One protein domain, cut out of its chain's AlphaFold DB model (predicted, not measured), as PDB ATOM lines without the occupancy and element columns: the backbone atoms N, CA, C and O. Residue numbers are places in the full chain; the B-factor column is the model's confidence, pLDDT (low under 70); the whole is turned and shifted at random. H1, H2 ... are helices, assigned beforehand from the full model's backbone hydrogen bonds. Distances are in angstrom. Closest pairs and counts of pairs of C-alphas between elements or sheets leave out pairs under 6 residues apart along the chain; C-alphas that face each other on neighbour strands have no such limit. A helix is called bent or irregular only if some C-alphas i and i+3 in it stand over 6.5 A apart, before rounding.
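This is residues 6 to 84 of the 133 residues of the protein "Protein-serine kinase 1" of Actinidia rufa (UniProt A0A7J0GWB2). The model is a loose, open C of chain: the long helix H1 and, turned steeply from its end, H2 make one arm, an unnamed stretch crosses over, and the small helices H3 and H4 lie on the other arm, with the hollow between the arms left largely empty. From H4 a tail with no named element, residues 69 to 84, runs back toward the end of the C where H1 begins, and residues 65 to 70 stick out. The 79 residues printed include four named helices, H1, H2, H3 and H4 in chain order, and no named strand; the class is all helix, though under half of the residues, 36, are in named elements. The whole is loose, with a radius of gyration of the C-alphas of 15.7 A, and elongated, spanning 45 by 28 by 26 A.

H1, residues 6 to 21, begins at C-alpha 6 (15.909, 30.728, 47.886) and measures 22.8 A. It is only just irregular: C-alphas 6 and 9 are 6.6 A apart. H2, residues 25 to 34, measures 14.5 A. H3 is residues 50 to 54, 6.3 A. H4, residues 64 to 68, measures 6.1 A and ends at C-alpha 68 (-7.737, 19.417, 34.347).

H1 and H2 are close but not clearly touching, the closest C-alphas being those of Val 21 and Gly 27, 5.9 A apart. They run opposite ways at a steep tilt of 69.9 degrees, only just short of about perpendicular. H2 and H3 are only just apart, at 8.4 A. H3 and H4 are close but not clearly touching; their closest C-alphas, of Lys 54 and Trp 64, are 7.7 A apart. H1 is apart from H3 and H4, and H2 from H4. In H2, H3 and H4 every O i to N i+4 pair is within hydrogen-bond range; in H1, 11 of 12 are.

The C-alphas farthest apart, of Glu 38 and Gly 82, are 45.9 A apart. The printed part has no cut. The link from H2 to H3 is long, with 15 residues; that from H1 to H2 is tight. Mean pLDDT of the printed part is 81.0, and residues 6 to 24 are under 70.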
ATOM      1  N   ASP A   6      16.280  32.068  47.391       48.06
ATOM      2  CA  ASP A   6      15.909  30.728  47.886       48.06
ATOM      3  C   ASP A   6      14.686  30.765  48.814       48.06
ATOM      4  O   ASP A   6      13.904  29.813  48.887       48.06
ATOM      5  N   CYS A   7      14.474  31.895  49.492       47.16
ATOM      6  CA  CYS A   7      13.283  32.120  50.295       47.16
ATOM      7  C   CYS A   7      12.078  32.534  49.450       47.16
ATOM      8  O   CYS A   7      10.965  32.261  49.869       47.16
ATOM      9  N   LEU A   8      12.231  33.145  48.274       49.03
ATOM     10  CA  LEU A   8      11.096  33.760  47.574       49.03
ATOM     11  C   LEU A   8      10.117  32.744  46.985       49.03
ATOM     12  O   LEU A   8       8.922  32.994  47.045       49.03
ATOM     13  N   ILE A   9      10.558  31.586  46.485       57.38
ATOM     14  CA  ILE A   9       9.628  30.567  45.953       57.38
ATOM     15  C   ILE A   9       8.870  29.889  47.095       57.38
ATOM     16  O   ILE A   9       7.647  29.791  47.051       57.38
ATOM     17  N   PHE A  10       9.570  29.472  48.156       50.97
ATOM     18  CA  PHE A  10       8.937  28.853  49.325       50.97
ATOM     19  C   PHE A  10       8.105  29.849  50.142       50.97
ATOM     20  O   PHE A  10       7.061  29.471  50.673       50.97
ATOM     21  N   MET A  11       8.522  31.114  50.230       48.31
ATOM     22  CA  MET A  11       7.755  32.172  50.888       48.31
ATOM     23  C   MET A  11       6.598  32.664  50.028       48.31
ATOM     24  O   MET A  11       5.551  32.925  50.601       48.31
ATOM     25  N   ASN A  12       6.700  32.696  48.694       47.91
ATOM     26  CA  ASN A  12       5.539  32.939  47.830       47.91
ATOM     27  C   ASN A  12       4.571  31.760  47.851       47.91
ATOM     28  O   ASN A  12       3.370  31.994  47.864       47.91
ATOM     29  N   LEU A  13       5.044  30.512  47.939       45.00
ATOM     30  CA  LEU A  13       4.162  29.362  48.148       45.00
ATOM     31  C   LEU A  13       3.470  29.462  49.515       45.00
ATOM     32  O   LEU A  13       2.255  29.322  49.593       45.00
ATOM     33  N   ARG A  14       4.207  29.792  50.585       41.19
ATOM     34  CA  ARG A  14       3.631  30.026  51.920       41.19
ATOM     35  C   ARG A  14       2.696  31.232  51.969       41.19
ATOM     36  O   ARG A  14       1.690  31.153  52.653       41.19
ATOM     37  N   SER A  15       2.993  32.314  51.255       43.19
ATOM     38  CA  SER A  15       2.183  33.538  51.213       43.19
ATOM     39  C   SER A  15       0.939  33.362  50.339       43.19
ATOM     40  O   SER A  15      -0.136  33.804  50.723       43.19
ATOM     41  N   THR A  16       1.034  32.614  49.237       45.50
ATOM     42  CA  THR A  16      -0.109  32.244  48.383       45.50
ATOM     43  C   THR A  16      -1.012  31.240  49.095       45.50
ATOM     44  O   THR A  16      -2.226  31.402  49.087       45.50
ATOM     45  N   VAL A  17      -0.440  30.249  49.793       49.47
ATOM     46  CA  VAL A  17      -1.205  29.356  50.678       49.47
ATOM     47  C   VAL A  17      -1.817  30.152  51.831       49.47
ATOM     48  O   VAL A  17      -2.988  29.959  52.121       49.47
ATOM     49  N   ALA A  18      -1.099  31.099  52.440       47.12
ATOM     50  CA  ALA A  18      -1.646  31.959  53.489       47.12
ATOM     51  C   ALA A  18      -2.768  32.874  52.975       47.12
ATOM     52  O   ALA A  18      -3.736  33.067  53.693       47.12
ATOM     53  N   SER A  19      -2.692  33.364  51.735       45.56
ATOM     54  CA  SER A  19      -3.759  34.144  51.094       45.56
ATOM     55  C   SER A  19      -4.976  33.288  50.723       45.56
ATOM     56  O   SER A  19      -6.083  33.810  50.664       45.56
ATOM     57  N   ILE A  20      -4.788  31.983  50.489       51.41
ATOM     58  CA  ILE A  20      -5.870  30.993  50.325       51.41
ATOM     59  C   ILE A  20      -6.453  30.574  51.690       51.41
ATOM     60  O   ILE A  20      -7.600  30.145  51.774       51.41
ATOM     61  N   VAL A  21      -5.665  30.687  52.764       51.97
ATOM     62  CA  VAL A  21      -6.039  30.349  54.150       51.97
ATOM     63  C   VAL A  21      -6.604  31.566  54.904       51.97
ATOM     64  O   VAL A  21      -7.260  31.408  55.934       51.97
ATOM     65  N   SER A  22      -6.406  32.786  54.398       50.06
ATOM     66  CA  SER A  22      -6.901  34.019  55.009       50.06
ATOM     67  C   SER A  22      -8.330  34.312  54.562       50.06
ATOM     68  O   SER A  22      -8.561  35.113  53.662       50.06
ATOM     69  N   HIS A  23      -9.246  33.613  55.223       49.03
ATOM     70  CA  HIS A  23     -10.682  33.829  55.415       49.03
ATOM     71  C   HIS A  23     -11.387  32.481  55.247       49.03
ATOM     72  O   HIS A  23     -11.229  31.818  54.232       49.03
ATOM     73  N   GLU A  24     -12.195  32.122  56.247       59.84
ATOM     74  CA  GLU A  24     -13.133  30.992  56.295       59.84
ATOM     75  C   GLU A  24     -12.684  29.740  57.066       59.84
ATOM     76  O   GLU A  24     -11.691  29.075  56.774       59.84
ATOM     77  N   ASN A  25     -13.558  29.334  57.993       73.88
ATOM     78  CA  ASN A  25     -13.566  28.058  58.720       73.88
ATOM     79  C   ASN A  25     -13.381  26.812  57.820       73.88
ATOM     80  O   ASN A  25     -13.078  25.726  58.315       73.88
ATOM     81  N   ASN A  26     -13.550  26.957  56.503       86.44
ATOM     82  CA  ASN A  26     -13.449  25.896  55.510       86.44
ATOM     83  C   ASN A  26     -12.015  25.356  55.349       86.44
ATOM     84  O   ASN A  26     -11.849  24.144  55.245       86.44
ATOM     85  N   GLY A  27     -10.976  26.202  55.377       87.81
ATOM     86  CA  GLY A  27      -9.584  25.737  55.246       87.81
ATOM     87  C   GLY A  27      -9.129  24.906  56.451       87.81
ATOM     88  O   GLY A  27      -8.581  23.815  56.303       87.81
ATOM     89  N   VAL A  28      -9.444  25.378  57.661       88.12
ATOM     90  CA  VAL A  28      -9.184  24.644  58.912       88.12
ATOM     91  C   VAL A  28      -9.960  23.326  58.940       88.12
ATOM     92  O   VAL A  28      -9.381  22.283  59.233       88.12
ATOM     93  N   SER A  29     -11.251  23.354  58.587       92.06
ATOM     94  CA  SER A  29     -12.088  22.151  58.526       92.06
ATOM     95  C   SER A  29     -11.519  21.106  57.568       92.06
ATOM     96  O   SER A  29     -11.438  19.933  57.924       92.06
ATOM     97  N   PHE A  30     -11.057  21.533  56.391       93.25
ATOM     98  CA  PHE A  30     -10.450  20.635  55.420       93.25
ATOM     99  C   PHE A  30      -9.206  19.937  55.977       93.25
ATOM    100  O   PHE A  30      -9.102  18.713  55.923       93.25
ATOM    101  N   ILE A  31      -8.279  20.706  56.558       93.56
ATOM    102  CA  ILE A  31      -7.040  20.167  57.131       93.56
ATOM    103  C   ILE A  31      -7.354  19.173  58.255       93.56
ATOM    104  O   ILE A  31      -6.776  18.090  58.292       93.56
ATOM    105  N   LEU A  32      -8.295  19.493  59.147       90.44
ATOM    106  CA  LEU A  32      -8.682  18.595  60.241       90.44
ATOM    107  C   LEU A  32      -9.339  17.297  59.747       90.44
ATOM    108  O   LEU A  32      -9.160  16.250  60.367       90.44
ATOM    109  N   GLN A  33     -10.095  17.342  58.649       93.06
ATOM    110  CA  GLN A  33     -10.699  16.145  58.062       93.06
ATOM    111  C   GLN A  33      -9.680  15.291  57.288       93.06
ATOM    112  O   GLN A  33      -9.798  14.069  57.284       93.06
ATOM    113  N   LEU A  34      -8.646  15.893  56.691       94.88
ATOM    114  CA  LEU A  34      -7.522  15.149  56.104       94.88
ATOM    115  C   LEU A  34      -6.585  14.536  57.154       94.88
ATOM    116  O   LEU A  34      -5.984  13.493  56.923       94.88
ATOM    117  N   LEU A  35      -6.414  15.188  58.302       93.38
ATOM    118  CA  LEU A  35      -5.482  14.757  59.349       93.38
ATOM    119  C   LEU A  35      -6.173  13.942  60.451       93.38
ATOM    120  O   LEU A  35      -5.749  13.954  61.608       93.38
ATOM    121  N   GLN A  36      -7.239  13.221  60.102       93.44
ATOM    122  CA  GLN A  36      -7.877  12.282  61.020       93.44
ATOM    123  C   GLN A  36      -6.898  11.169  61.398       93.44
ATOM    124  O   GLN A  36      -6.267  10.550  60.543       93.44
ATOM    125  N   LYS A  37      -6.790  10.893  62.703       90.31
ATOM    126  CA  LYS A  37      -5.890   9.856  63.232       90.31
ATOM    127  C   LYS A  37      -6.235   8.465  62.690       90.31
ATOM    128  O   LYS A  37      -5.346   7.654  62.449       90.31
ATOM    129  N   GLU A  38      -7.525   8.179  62.544       92.50
ATOM    130  CA  GLU A  38      -8.009   6.936  61.951       92.50
ATOM    131  C   GLU A  38      -8.092   7.091  60.429       92.50
ATOM    132  O   GLU A  38      -8.867   7.904  59.930       92.50
ATOM    133  N   ALA A  39      -7.331   6.281  59.688       91.31
ATOM    134  CA  ALA A  39      -7.243   6.385  58.229       91.31
ATOM    135  C   ALA A  39      -8.603   6.229  57.527       91.31
ATOM    136  O   ALA A  39      -8.869   6.920  56.548       91.31
ATOM    137  N   SER A  40      -9.491   5.378  58.048       93.62
ATOM    138  CA  SER A  40     -10.847   5.180  57.513       93.62
ATOM    139  C   SER A  40     -11.759   6.400  57.668       93.62
ATOM    140  O   SER A  40     -12.750   6.500  56.954       93.62
ATOM    141  N   LYS A  41     -11.433   7.322  58.583       91.50
ATOM    142  CA  LYS A  41     -12.170   8.574  58.810       91.50
ATOM    143  C   LYS A  41     -11.560   9.769  58.078       91.50
ATOM    144  O   LYS A  41     -12.151  10.844  58.101       91.50
ATOM    145  N   CYS A  42     -10.386   9.604  57.470       93.94
ATOM    146  CA  CYS A  42      -9.762  10.646  56.663       93.94
ATOM    147  C   CYS A  42     -10.658  10.995  55.468       93.94
ATOM    148  O   CYS A  42     -11.216  10.109  54.817       93.94
ATOM    149  N   LEU A  43     -10.803  12.288  55.184       94.25
ATOM    150  CA  LEU A  43     -11.527  12.767  54.012       94.25
ATOM    151  C   LEU A  43     -10.957  12.134  52.736       94.25
ATOM    152  O   LEU A  43      -9.758  12.223  52.477       94.25
ATOM    153  N   GLY A  44     -11.820  11.519  51.927       94.44
ATOM    154  CA  GLY A  44     -11.426  10.800  50.717       94.44
ATOM    155  C   GLY A  44     -11.073   9.324  50.918       94.44
ATOM    156  O   GLY A  44     -10.690   8.659  49.951       94.44
ATOM    157  N   SER A  45     -11.247   8.789  52.129       93.88
ATOM    158  CA  SER A  45     -11.188   7.346  52.404       93.88
ATOM    159  C   SER A  45     -12.528   6.627  52.189       93.88
ATOM    160  O   SER A  45     -12.574   5.398  52.237       93.88
ATOM    161  N   GLY A  46     -13.618   7.369  51.971       90.19
ATOM    162  CA  GLY A  46     -14.937   6.819  51.666       90.19
ATOM    163  C   GLY A  46     -15.077   6.323  50.217       90.19
ATOM    164  O   GLY A  46     -14.166   6.471  49.400       90.19
ATOM    165  N   PRO A  47     -16.241   5.753  49.852       91.81
ATOM    166  CA  PRO A  47     -16.494   5.203  48.515       91.81
ATOM    167  C   PRO A  47     -16.475   6.261  47.403       91.81
ATOM    168  O   PRO A  47     -16.249   5.927  46.243       91.81
ATOM    169  N   LEU A  48     -16.701   7.532  47.748       90.19
ATOM    170  CA  LEU A  48     -16.617   8.659  46.818       90.19
ATOM    171  C   LEU A  48     -15.180   9.187  46.664       90.19
ATOM    172  O   LEU A  48     -14.903   9.942  45.736       90.19
ATOM    173  N   SER A  49     -14.266   8.771  47.546       89.75
ATOM    174  CA  SER A  49     -12.832   9.054  47.530       89.75
ATOM    175  C   SER A  49     -12.477  10.491  47.114       89.75
ATOM    176  O   SER A  49     -12.739  11.447  47.842       89.75
ATOM    177  N   ASN A  50     -11.894  10.681  45.930       90.50
ATOM    178  CA  ASN A  50     -11.461  11.993  45.458       90.50
ATOM    179  C   ASN A  50     -12.611  13.002  45.276       90.50
ATOM    180  O   ASN A  50     -12.365  14.204  45.364       90.50
ATOM    181  N   GLU A  51     -13.850  12.560  45.059       94.62
ATOM    182  CA  GLU A  51     -15.000  13.455  44.915       94.62
ATOM    183  C   GLU A  51     -15.380  14.122  46.244       94.62
ATOM    184  O   GLU A  51     -15.811  15.275  46.242       94.62
ATOM    185  N   GLU A  52     -15.127  13.476  47.390       94.31
ATOM    186  CA  GLU A  52     -15.314  14.089  48.718       94.31
ATOM    187  C   GLU A  52     -14.372  15.283  48.907       94.31
ATOM    188  O   GLU A  52     -14.771  16.340  49.399       94.31
ATOM    189  N   ILE A  53     -13.127  15.132  48.446       94.50
ATOM    190  CA  ILE A  53     -12.110  16.186  48.478       94.50
ATOM    191  C   ILE A  53     -12.530  17.329  47.552       94.50
ATOM    192  O   ILE A  53     -12.535  18.485  47.971       94.50
ATOM    193  N   LYS A  54     -12.925  17.016  46.311       93.69
ATOM    194  CA  LYS A  54     -13.312  18.020  45.308       93.69
ATOM    195  C   LYS A  54     -14.546  18.831  45.701       93.69
ATOM    196  O   LYS A  54     -14.622  20.012  45.363       93.69
ATOM    197  N   CYS A  55     -15.499  18.208  46.394       94.31
ATOM    198  CA  CYS A  55     -16.741  18.840  46.839       94.31
ATOM    199  C   CYS A  55     -16.599  19.622  48.154       94.31
ATOM    200  O   CYS A  55     -17.546  20.295  48.569       94.31
ATOM    201  N   HIS A  56     -15.452  19.551  48.835       94.56
ATOM    202  CA  HIS A  56     -15.258  20.275  50.085       94.56
ATOM    203  C   HIS A  56     -15.346  21.794  49.862       94.56
ATOM    204  O   HIS A  56     -14.790  22.327  48.902       94.56
ATOM    205  N   LYS A  57     -15.985  22.523  50.790       93.19
ATOM    206  CA  LYS A  57     -16.242  23.975  50.663       93.19
ATOM    207  C   LYS A  57     -14.988  24.815  50.422       93.19
ATOM    208  O   LYS A  57     -15.078  25.869  49.797       93.19
ATOM    209  N   TRP A  58     -13.829  24.329  50.875       90.81
ATOM    210  CA  TRP A  58     -12.539  24.973  50.614       90.81
ATOM    211  C   TRP A  58     -12.251  25.138  49.113       90.81
ATOM    212  O   TRP A  58     -11.669  26.136  48.709       90.81
ATOM    213  N   PHE A  59     -12.727  24.211  48.278       92.12
ATOM    214  CA  PHE A  59     -12.562  24.249  46.826       92.12
ATOM    215  C   PHE A  59     -13.814  24.728  46.080       92.12
ATOM    216  O   PHE A  59     -13.937  24.499  44.880       92.12
ATOM    217  N   SER A  60     -14.748  25.408  46.751       90.75
ATOM    218  CA  SER A  60     -16.010  25.862  46.138       90.75
ATOM    219  C   SER A  60     -15.827  26.775  44.916       90.75
ATOM    220  O   SER A  60     -16.672  26.784  44.024       90.75
ATOM    221  N   SER A  61     -14.713  27.507  44.839       88.00
ATOM    222  CA  SER A  61     -14.350  28.359  43.701       88.00
ATOM    223  C   SER A  61     -13.609  27.623  42.576       88.00
ATOM    224  O   SER A  61     -13.383  28.190  41.505       88.00
ATOM    225  N   VAL A  62     -13.215  26.363  42.789       88.75
ATOM    226  CA  VAL A  62     -12.404  25.600  41.836       88.75
ATOM    227  C   VAL A  62     -13.296  24.929  40.798       88.75
ATOM    228  O   VAL A  62     -14.086  24.036  41.092       88.75
ATOM    229  N   ASN A  63     -13.106  25.298  39.532       91.81
ATOM    230  CA  ASN A  63     -13.661  24.540  38.416       91.81
ATOM    231  C   ASN A  63     -12.705  23.400  38.030       91.81
ATOM    232  O   ASN A  63     -11.763  23.595  37.260       91.81
ATOM    233  N   TRP A  64     -12.977  22.199  38.537       91.44
ATOM    234  CA  TRP A  64     -12.143  21.013  38.318       91.44
ATOM    235  C   TRP A  64     -11.970  20.633  36.843       91.44
ATOM    236  O   TRP A  64     -10.892  20.191  36.458       91.44
ATOM    237  N   LYS A  65     -12.987  20.860  35.998       94.00
ATOM    238  CA  LYS A  65     -12.889  20.591  34.554       94.00
ATOM    239  C   LYS A  65     -11.894  21.532  33.886       94.00
ATOM    240  O   LYS A  65     -11.067  21.083  33.105       94.00
ATOM    241  N   ASN A  66     -11.952  22.827  34.203       91.25
ATOM    242  CA  ASN A  66     -11.019  23.815  33.662       91.25
ATOM    243  C   ASN A  66      -9.597  23.627  34.199       91.25
ATOM    244  O   ASN A  66      -8.643  23.894  33.469       91.25
ATOM    245  N   LEU A  67      -9.456  23.181  35.451       90.56
ATOM    246  CA  LEU A  67      -8.160  22.857  36.043       90.56
ATOM    247  C   LEU A  67      -7.484  21.700  35.294       90.56
ATOM    248  O   LEU A  67      -6.319  21.823  34.925       90.56
ATOM    249  N   ASP A  68      -8.230  20.625  35.023       90.81
ATOM    250  CA  ASP A  68      -7.737  19.417  34.347       90.81
ATOM    251  C   ASP A  68      -7.205  19.709  32.934       90.81
ATOM    252  O   ASP A  68      -6.120  19.273  32.558       90.81
ATOM    253  N   VAL A  69      -7.907  20.563  32.182       94.44
ATOM    254  CA  VAL A  69      -7.475  21.002  30.842       94.44
ATOM    255  C   VAL A  69      -6.548  22.227  30.859       94.44
ATOM    256  O   VAL A  69      -6.392  22.888  29.835       94.44
ATOM    257  N   GLN A  70      -5.963  22.563  32.015       89.00
ATOM    258  CA  GLN A  70      -4.993  23.654  32.195       89.00
ATOM    259  C   GLN A  70      -5.485  25.035  31.711       89.00
ATOM    260  O   GLN A  70      -4.702  25.882  31.288       89.00
ATOM    261  N   LYS A  71      -6.797  25.295  31.790       92.50
ATOM    262  CA  LYS A  71      -7.407  26.589  31.421       92.50
ATOM    263  C   LYS A  71      -7.360  27.630  32.537       92.50
ATOM    264  O   LYS A  71      -7.639  28.800  32.294       92.50
ATOM    265  N   ILE A  72      -7.053  27.215  33.763       88.62
ATOM    266  CA  ILE A  72      -6.924  28.120  34.905       88.62
ATOM    267  C   ILE A  72      -5.487  28.636  34.948       88.62
ATOM    268  O   ILE A  72      -4.547  27.854  35.082       88.62
ATOM    269  N   ARG A  73      -5.312  29.958  34.856       87.12
ATOM    270  CA  ARG A  73      -3.999  30.584  35.033       87.12
ATOM    271  C   ARG A  73      -3.557  30.419  36.495       87.12
ATOM    272  O   ARG A  73      -4.314  30.817  37.381       87.12
ATOM    273  N   PRO A  74      -2.356  29.882  36.769       86.75
ATOM    274  CA  PRO A  74      -1.860  29.786  38.134       86.75
ATOM    275  C   PRO A  74      -1.627  31.188  38.709       86.75
ATOM    276  O   PRO A  74      -1.212  32.106  37.999       86.75
ATOM    277  N   SER A  75      -1.878  31.346  40.007       86.31
ATOM    278  CA  SER A  75      -1.661  32.605  40.732       86.31
ATOM    279  C   SER A  75      -0.184  32.995  40.816       86.31
ATOM    280  O   SER A  75       0.137  34.176  40.917       86.31
ATOM    281  N   PHE A  76       0.711  32.011  40.730       87.50
ATOM    282  CA  PHE A  76       2.153  32.199  40.707       87.50
ATOM    283  C   PHE A  76       2.744  31.631  39.415       87.50
ATOM    284  O   PHE A  76       2.501  30.477  39.059       87.50
ATOM    285  N   LEU A  77       3.541  32.449  38.732       87.06
ATOM    286  CA  LEU A  77       4.305  32.068  37.551       87.06
ATOM    287  C   LEU A  77       5.795  32.188  37.901       87.06
ATOM    288  O   LEU A  77       6.267  33.315  38.060       87.06
ATOM    289  N   PRO A  78       6.532  31.071  38.064       88.69
ATOM    290  CA  PRO A  78       7.959  31.132  38.351       88.69
ATOM    291  C   PRO A  78       8.719  31.712  37.159       88.69
ATOM    292  O   PRO A  78       8.386  31.451  36.001       88.69
ATOM    293  N   GLU A  79       9.774  32.466  37.447       91.62
ATOM    294  CA  GLU A  79      10.664  32.979  36.413       91.62
ATOM    295  C   GLU A  79      11.520  31.840  35.844       91.62
ATOM    296  O   GLU A  79      12.172  31.091  36.579       91.62
ATOM    297  N   VAL A  80      11.501  31.698  34.518       93.06
ATOM    298  CA  VAL A  80      12.251  30.674  33.786       93.06
ATOM    299  C   VAL A  80      12.917  31.339  32.586       93.06
ATOM    300  O   VAL A  80      12.267  31.641  31.590       93.06
ATOM    301  N   ALA A  81      14.232  31.543  32.669       90.38
ATOM    302  CA  ALA A  81      15.015  32.244  31.646       90.38
ATOM    303  C   ALA A  81      15.255  31.427  30.353       90.38
ATOM    304  O   ALA A  81      15.893  31.914  29.424       90.38
ATOM    305  N   GLY A  82      14.788  30.173  30.281       92.88
ATOM    306  CA  GLY A  82      14.920  29.318  29.095       92.88
ATOM    307  C   GLY A  82      14.926  27.817  29.395       92.88
ATOM    308  O   GLY A  82      14.754  27.389  30.535       92.88
ATOM    309  N   LYS A  83      15.171  27.000  28.359       94.19
ATOM    310  CA  LYS A  83      15.093  25.521  28.414       94.19
ATOM    311  C   LYS A  83      16.047  24.872  29.428       94.19
ATOM    312  O   LYS A  83      15.755  23.794  29.932       94.19
ATOM    313  N   HIS A  84      17.174  25.518  29.717       91.94
ATOM    314  CA  HIS A  84      18.206  25.028  30.639       91.94
ATOM    315  C   HIS A  84      18.265  25.838  31.943       91.94
ATOM    316  O   HIS A  84      19.285  25.851  32.623       91.94
TER     317      HIS A  84